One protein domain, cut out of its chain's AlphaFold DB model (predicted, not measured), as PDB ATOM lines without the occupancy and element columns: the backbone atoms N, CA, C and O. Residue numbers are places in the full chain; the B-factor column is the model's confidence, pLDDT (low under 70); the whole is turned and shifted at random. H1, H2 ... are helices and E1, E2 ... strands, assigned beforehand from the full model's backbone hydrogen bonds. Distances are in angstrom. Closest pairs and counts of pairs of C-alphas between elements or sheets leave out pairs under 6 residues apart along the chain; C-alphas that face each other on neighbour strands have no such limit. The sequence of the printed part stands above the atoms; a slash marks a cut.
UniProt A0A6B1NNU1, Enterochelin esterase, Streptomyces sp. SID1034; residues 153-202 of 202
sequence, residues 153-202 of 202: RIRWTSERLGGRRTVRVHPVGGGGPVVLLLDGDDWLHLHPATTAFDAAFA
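This is residues 153 to 202 of the 202 residues of the protein "Enterochelin esterase" of Streptomyces sp. SID1034 (UniProt A0A6B1NNU1). A two-stranded hairpin, E1 and E2, makes one end of a loose, stretched model; a wide loop with no named element, residues 170 to 183, swings out from E2 and comes back to two short helices, H1 and H2, which meet as an L. The turn of the hairpin, residues 158 to 163, sticks out at one end of the long axis, and H2 with Ala 202 makes the other end. The printed part has 50 residues, with two named strands and then two named helices in the order E1, E2, H1, H2; the sheet has the order E1 - E2 and is antiparallel, and the class is mixed, helices and strands. The whole is loose, with a radius of gyration of the C-alphas of 12.7 A, and only just elongated, with spans of 39 by 25 by 14 A.

Strand E1, residues 153 to 157, and strand E2, residues 164 to 169, are antiparallel neighbours and form a hairpin, with 151 degrees between their directions. Among the C-alphas that face each other are those of Arg 155 and Thr 166, 5.0 A apart. N 154 and O 167 are within hydrogen-bond range at 2.8 A, and so are N 165 and O 156 at 2.8 A. Helix H1, residues 184 to 189, comes nearest to E2 at Gly 184, whose C-alpha is 7.6 A from that of Val 167, the closest pair of the two. Helix H2, residues 193 to 201, is close to H1 but not clearly touching it; their closest C-alphas, those of Trp 187 and Ala 193, are 5.7 A apart. The lines of H1 and H2 are about perpendicular, at 88 degrees. E1 is apart from both H1 and H2, and E2 is apart from H2. In both H1 and H2 every O i to N i+4 pair is within hydrogen-bond range.

E1 begins with C-alpha 153 at (166.049, 281.429, 270.418) and is 12.9 A long from first to last C-alpha. E2 is the longest strand by residues, with 6, and measures 16.4 A, ending with C-alpha 169 at (162.297, 282.067, 275.591). H1 measures 8.6 A over its 6 residues. H2, the longest helix by residues, with 9, measures 12.4 A and ends with C-alpha 201 at (150.292, 277.144, 285.118).

The two C-alphas farthest apart are those of Glu 159 and Ala 202, at 38.8 A. Residues 158 to 163 stand free. The link from E2 to H1, of 14 residues, is long, the link from E1 to E2 is short, and the link from H1 to H2 is tight. The printed part has no cut and ends at residue 202, the chain's last residue. The mean pLDDT of the printed part is 91.0, and no printed residue is under 70.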
ATOM      1  N   ARG A 153     164.620 281.303 270.139       95.12
ATOM      2  CA  ARG A 153     166.049 281.429 270.418       95.12
ATOM      3  C   ARG A 153     166.542 282.787 269.952       95.12
ATOM      4  O   ARG A 153     166.501 283.089 268.762       95.12
ATOM      5  N   ILE A 154     167.089 283.559 270.877       94.75
ATOM      6  CA  ILE A 154     167.696 284.856 270.608       94.75
ATOM      7  C   ILE A 154     169.214 284.681 270.636       94.75
ATOM      8  O   ILE A 154     169.782 284.120 271.574       94.75
ATOM      9  N   ARG A 155     169.883 285.157 269.584       94.62
ATOM     10  CA  ARG A 155     171.336 285.344 269.579       94.62
ATOM     11  C   ARG A 155     171.605 286.770 270.026       94.62
ATOM     12  O   ARG A 155     171.338 287.701 269.274       94.62
ATOM     13  N   TRP A 156     172.099 286.927 271.245       94.31
ATOM     14  CA  TRP A 156     172.351 288.237 271.820       94.31
ATOM     15  C   TRP A 156     173.842 288.554 271.768       94.31
ATOM     16  O   TRP A 156     174.651 287.883 272.410       94.31
ATOM     17  N   THR A 157     174.198 289.567 270.982       94.44
ATOM     18  CA  THR A 157     175.535 290.165 270.987       94.44
ATOM     19  C   THR A 157     175.494 291.379 271.902       94.44
ATOM     20  O   THR A 157     174.698 292.288 271.675       94.44
ATOM     21  N   SER A 158     176.307 291.378 272.956       92.75
ATOM     22  CA  SER A 158     176.325 292.457 273.943       92.75
ATOM     23  C   SER A 158     177.562 293.321 273.745       92.75
ATOM     24  O   SER A 158     178.675 292.830 273.894       92.75
ATOM     25  N   GLU A 159     177.385 294.608 273.453       93.94
ATOM     26  CA  GLU A 159     178.507 295.559 273.407       93.94
ATOM     27  C   GLU A 159     179.130 295.746 274.793       93.94
ATOM     28  O   GLU A 159     180.347 295.745 274.943       93.94
ATOM     29  N   ARG A 160     178.286 295.831 275.831       95.38
ATOM     30  CA  ARG A 160     178.723 296.044 277.215       95.38
ATOM     31  C   ARG A 160     179.454 294.842 277.805       95.38
ATOM     32  O   ARG A 160     180.437 295.024 278.512       95.38
ATOM     33  N   LEU A 161     178.931 293.633 277.595       91.44
ATOM     34  CA  LEU A 161     179.523 292.413 278.162       91.44
ATOM     35  C   LEU A 161     180.560 291.779 277.231       91.44
ATOM     36  O   LEU A 161     181.271 290.869 277.649       91.44
ATOM     37  N   GLY A 162     180.621 292.231 275.979       92.25
ATOM     38  CA  GLY A 162     181.350 291.553 274.922       92.25
ATOM     39  C   GLY A 162     180.749 290.185 274.576       92.25
ATOM     40  O   GLY A 162     180.027 289.545 275.347       92.25
ATOM     41  N   GLY A 163     181.080 289.708 273.379       92.75
ATOM     42  CA  GLY A 163     180.756 288.352 272.946       92.75
ATOM     43  C   GLY A 163     179.276 288.098 272.635       92.75
ATOM     44  O   GLY A 163     178.427 288.992 272.603       92.75
ATOM     45  N   ARG A 164     178.988 286.824 272.347       92.94
ATOM     46  CA  ARG A 164     177.677 286.331 271.911       92.94
ATOM     47  C   ARG A 164     177.138 285.316 272.908       92.94
ATOM     48  O   ARG A 164     177.838 284.375 273.266       92.94
ATOM     49  N   ARG A 165     175.866 285.454 273.267       93.75
ATOM     50  CA  ARG A 165     175.130 284.525 274.133       93.75
ATOM     51  C   ARG A 165     173.886 284.005 273.426       93.75
ATOM     52  O   ARG A 165     173.362 284.639 272.505       93.75
ATOM     53  N   THR A 166     173.428 282.829 273.840       94.06
ATOM     54  CA  THR A 166     172.122 282.302 273.437       94.06
ATOM     55  C   THR A 166     171.146 282.537 274.581       94.06
ATOM     56  O   THR A 166     171.447 282.191 275.713       94.06
ATOM     57  N   VAL A 167     169.983 283.103 274.276       95.06
ATOM     58  CA  VAL A 167     168.847 283.185 275.199       95.06
ATOM     59  C   VAL A 167     167.718 282.347 274.613       95.06
ATOM     60  O   VAL A 167     167.453 282.411 273.409       95.06
ATOM     61  N   ARG A 168     167.069 281.535 275.444       95.25
ATOM     62  CA  ARG A 168     165.857 280.792 275.083       95.25
ATOM     63  C   ARG A 168     164.665 281.433 275.771       95.25
ATOM     64  O   ARG A 168     164.782 281.880 276.904       95.25
ATOM     65  N   VAL A 169     163.538 281.486 275.070       94.25
ATOM     66  CA  VAL A 169     162.297 282.067 275.591       94.25
ATOM     67  C   VAL A 169     161.202 281.015 275.519       94.25
ATOM     68  O   VAL A 169     160.932 280.477 274.444       94.25
ATOM     69  N   HIS A 170     160.586 280.733 276.664       93.25
ATOM     70  CA  HIS A 170     159.464 279.808 276.795       93.25
ATOM     71  C   HIS A 170     158.231 280.580 277.274       93.25
ATOM     72  O   HIS A 170     158.210 281.015 278.425       93.25
ATOM     73  N   PRO A 171     157.239 280.839 276.406       92.38
ATOM     74  CA  PRO A 171     156.001 281.474 276.828       92.38
ATOM     75  C   PRO A 171     155.125 280.471 277.585       92.38
ATOM     76  O   PRO A 171     154.843 279.391 277.076       92.38
ATOM     77  N   VAL A 172     154.638 280.877 278.754       91.19
ATOM     78  CA  VAL A 172     153.705 280.106 279.585       91.19
ATOM     79  C   VAL A 172     152.407 280.906 279.683       91.19
ATOM     80  O   VAL A 172     152.446 282.103 279.962       91.19
ATOM     81  N   GLY A 173     151.261 280.294 279.378       84.88
ATOM     82  CA  GLY A 173     149.938 280.906 279.581       84.88
ATOM     83  C   GLY A 173     149.563 282.129 278.722       84.88
ATOM     84  O   GLY A 173     148.476 282.671 278.890       84.88
ATOM     85  N   GLY A 174     150.409 282.572 277.786       76.25
ATOM     86  CA  GLY A 174     150.061 283.621 276.808       76.25
ATOM     87  C   GLY A 174     150.146 285.075 277.304       76.25
ATOM     88  O   GLY A 174     149.764 285.982 276.568       76.25
ATOM     89  N   GLY A 175     150.680 285.316 278.506       74.31
ATOM     90  CA  GLY A 175     150.942 286.645 279.070       74.31
ATOM     91  C   GLY A 175     151.295 286.557 280.560       74.31
ATOM     92  O   GLY A 175     150.822 285.658 281.243       74.31
ATOM     93  N   GLY A 176     152.145 287.450 281.076       81.56
ATOM     94  CA  GLY A 176     152.569 287.397 282.479       81.56
ATOM     95  C   GLY A 176     153.916 288.068 282.757       81.56
ATOM     96  O   GLY A 176     154.493 288.693 281.860       81.56
ATOM     97  N   PRO A 177     154.416 287.972 284.002       90.50
ATOM     98  CA  PRO A 177     155.736 288.474 284.357       90.50
ATOM     99  C   PRO A 177     156.834 287.727 283.594       90.50
ATOM    100  O   PRO A 177     156.712 286.545 283.278       90.50
ATOM    101  N   VAL A 178     157.943 288.421 283.339       92.31
ATOM    102  CA  VAL A 178     159.149 287.803 282.780       92.31
ATOM    103  C   VAL A 178     160.014 287.298 283.927       92.31
ATOM    104  O   VAL A 178     160.430 288.079 284.781       92.31
ATOM    105  N   VAL A 179     160.313 285.999 283.919       92.38
ATOM    106  CA  VAL A 179     161.282 285.377 284.826       92.38
ATOM    107  C   VAL A 179     162.588 285.156 284.070       92.38
ATOM    108  O   VAL A 179     162.596 284.548 283.000       92.38
ATOM    109  N   LEU A 180     163.694 285.657 284.623       93.88
ATOM    110  CA  LEU A 180     165.035 285.413 284.101       93.88
ATOM    111  C   LEU A 180     165.706 284.314 284.923       93.88
ATOM    112  O   LEU A 180     165.991 284.510 286.102       93.88
ATOM    113  N   LEU A 181     165.998 283.193 284.271       94.69
ATOM    114  CA  LEU A 181     166.833 282.134 284.822       94.69
ATOM    115  C   LEU A 181     168.256 282.287 284.282       94.69
ATOM    116  O   LEU A 181     168.469 282.311 283.067       94.69
ATOM    117  N   LEU A 182     169.218 282.432 285.193       94.62
ATOM    118  CA  LEU A 182     170.643 282.316 284.876       94.62
ATOM    119  C   LEU A 182     171.019 280.834 284.760       94.62
ATOM    120  O   LEU A 182     170.214 279.983 285.116       94.62
ATOM    121  N   ASP A 183     172.200 280.537 284.217       92.75
ATOM    122  CA  ASP A 183     172.647 279.158 283.951       92.75
ATOM    123  C   ASP A 183     171.673 278.399 283.041       92.75
ATOM    124  O   ASP A 183     171.252 277.274 283.285       92.75
ATOM    125  N   GLY A 184     171.275 279.076 281.958       91.88
ATOM    126  CA  GLY A 184     170.223 278.603 281.063       91.88
ATOM    127  C   GLY A 184     170.470 277.211 280.486       91.88
ATOM    128  O   GLY A 184     169.504 276.489 280.289       91.88
ATOM    129  N   ASP A 185     171.722 276.813 280.247       89.56
ATOM    130  CA  ASP A 185     172.019 275.466 279.747       89.56
ATOM    131  C   ASP A 185     171.649 274.388 280.786       89.56
ATOM    132  O   ASP A 185     171.058 273.378 280.409       89.56
ATOM    133  N   ASP A 186     171.848 274.625 282.085       89.94
ATOM    134  CA  ASP A 186     171.476 273.666 283.136       89.94
ATOM    135  C   ASP A 186     169.953 273.513 283.233       89.94
ATOM    136  O   ASP A 186     169.423 272.399 283.210       89.94
ATOM    137  N   TRP A 187     169.219 274.629 283.223       91.88
ATOM    138  CA  TRP A 187     167.750 274.613 283.215       91.88
ATOM    139  C   TRP A 187     167.136 274.007 281.954       91.88
ATOM    140  O   TRP A 187     165.954 273.678 281.954       91.88
ATOM    141  N   LEU A 188     167.896 273.923 280.865       90.19
ATOM    142  CA  LEU A 188     167.429 273.384 279.591       90.19
ATOM    143  C   LEU A 188     167.821 271.922 279.384       90.19
ATOM    144  O   LEU A 188     167.133 271.221 278.644       90.19
ATOM    145  N   HIS A 189     168.925 271.484 279.985       85.56
ATOM    146  CA  HIS A 189     169.530 270.183 279.702       85.56
ATOM    147  C   HIS A 189     169.567 269.239 280.903       85.56
ATOM    148  O   HIS A 189     169.581 268.029 280.700       85.56
ATOM    149  N   LEU A 190     169.564 269.762 282.130       87.25
ATOM    150  CA  LEU A 190     169.629 268.956 283.352       87.25
ATOM    151  C   LEU A 190     168.291 268.919 284.094       87.25
ATOM    152  O   LEU A 190     167.998 267.947 284.791       87.25
ATOM    153  N   HIS A 191     167.469 269.959 283.937       87.25
ATOM    154  CA  HIS A 191     166.201 270.102 284.646       87.25
ATOM    155  C   HIS A 191     165.033 270.339 283.683       87.25
ATOM    156  O   HIS A 191     165.171 271.105 282.732       87.25
ATOM    157  N   PRO A 192     163.846 269.753 283.919       89.31
ATOM    158  CA  PRO A 192     162.672 269.930 283.061       89.31
ATOM    159  C   PRO A 192     161.957 271.266 283.330       89.31
ATOM    160  O   PRO A 192     160.759 271.290 283.602       89.31
ATOM    161  N   ALA A 193     162.678 272.393 283.284       91.94
ATOM    162  CA  ALA A 193     162.151 273.691 283.709       91.94
ATOM    163  C   ALA A 193     160.922 274.128 282.898       91.94
ATOM    164  O   ALA A 193     159.935 274.581 283.468       91.94
ATOM    165  N   THR A 194     160.949 273.951 281.574       91.31
ATOM    166  CA  THR A 194     159.820 274.284 280.685       91.31
ATOM    167  C   THR A 194     158.565 273.505 281.059       91.31
ATOM    168  O   THR A 194     157.518 274.104 281.293       91.31
ATOM    169  N   THR A 195     158.694 272.186 281.215       90.44
ATOM    170  CA  THR A 195     157.613 271.308 281.672       90.44
ATOM    171  C   THR A 195     157.113 271.706 283.053       90.44
ATOM    172  O   THR A 195     155.907 271.703 283.278       90.44
ATOM    173  N   ALA A 196     158.012 272.089 283.963       92.38
ATOM    174  CA  ALA A 196     157.623 272.489 285.304       92.38
ATOM    175  C   ALA A 196     156.825 273.790 285.335       92.38
ATOM    176  O   ALA A 196     155.829 273.876 286.053       92.38
ATOM    177  N   PHE A 197     157.203 274.783 284.531       91.88
ATOM    178  CA  PHE A 197     156.418 276.009 284.430       91.88
ATOM    179  C   PHE A 197     155.067 275.784 283.752       91.88
ATOM    180  O   PHE A 197     154.069 276.327 284.223       91.88
ATOM    181  N   ASP A 198     155.010 274.959 282.705       91.19
ATOM    182  CA  ASP A 198     153.742 274.609 282.053       91.19
ATOM    183  C   ASP A 198     152.807 273.874 283.026       91.19
ATOM    184  O   ASP A 198     151.632 274.216 283.135       91.19
ATOM    185  N   ALA A 199     153.339 272.917 283.794       91.25
ATOM    186  CA  ALA A 199     152.587 272.162 284.794       91.25
ATOM    187  C   ALA A 199     152.162 272.997 286.010       91.25
ATOM    188  O   ALA A 199     151.212 272.625 286.690       91.25
ATOM    189  N   ALA A 200     152.880 274.073 286.336       90.75
ATOM    190  CA  ALA A 200     152.507 274.995 287.410       90.75
ATOM    191  C   ALA A 200     151.439 276.010 286.977       90.75
ATOM    192  O   ALA A 200     150.758 276.579 287.828       90.75
ATOM    193  N   PHE A 201     151.322 276.269 285.673       89.62
ATOM    194  CA  PHE A 201     150.292 277.144 285.118       89.62
ATOM    195  C   PHE A 201     148.955 276.425 284.891       89.62
ATOM    196  O   PHE A 201     147.911 277.057 285.048       89.62
ATOM    197  N   ALA A 202     149.005 275.155 284.469       84.50
ATOM    198  CA  ALA A 202     147.838 274.326 284.152       84.50
ATOM    199  C   ALA A 202     146.929 274.073 285.366       84.50
ATOM    200  O   ALA A 202     145.693 274.087 285.155       84.50
TER     201      ALA A 202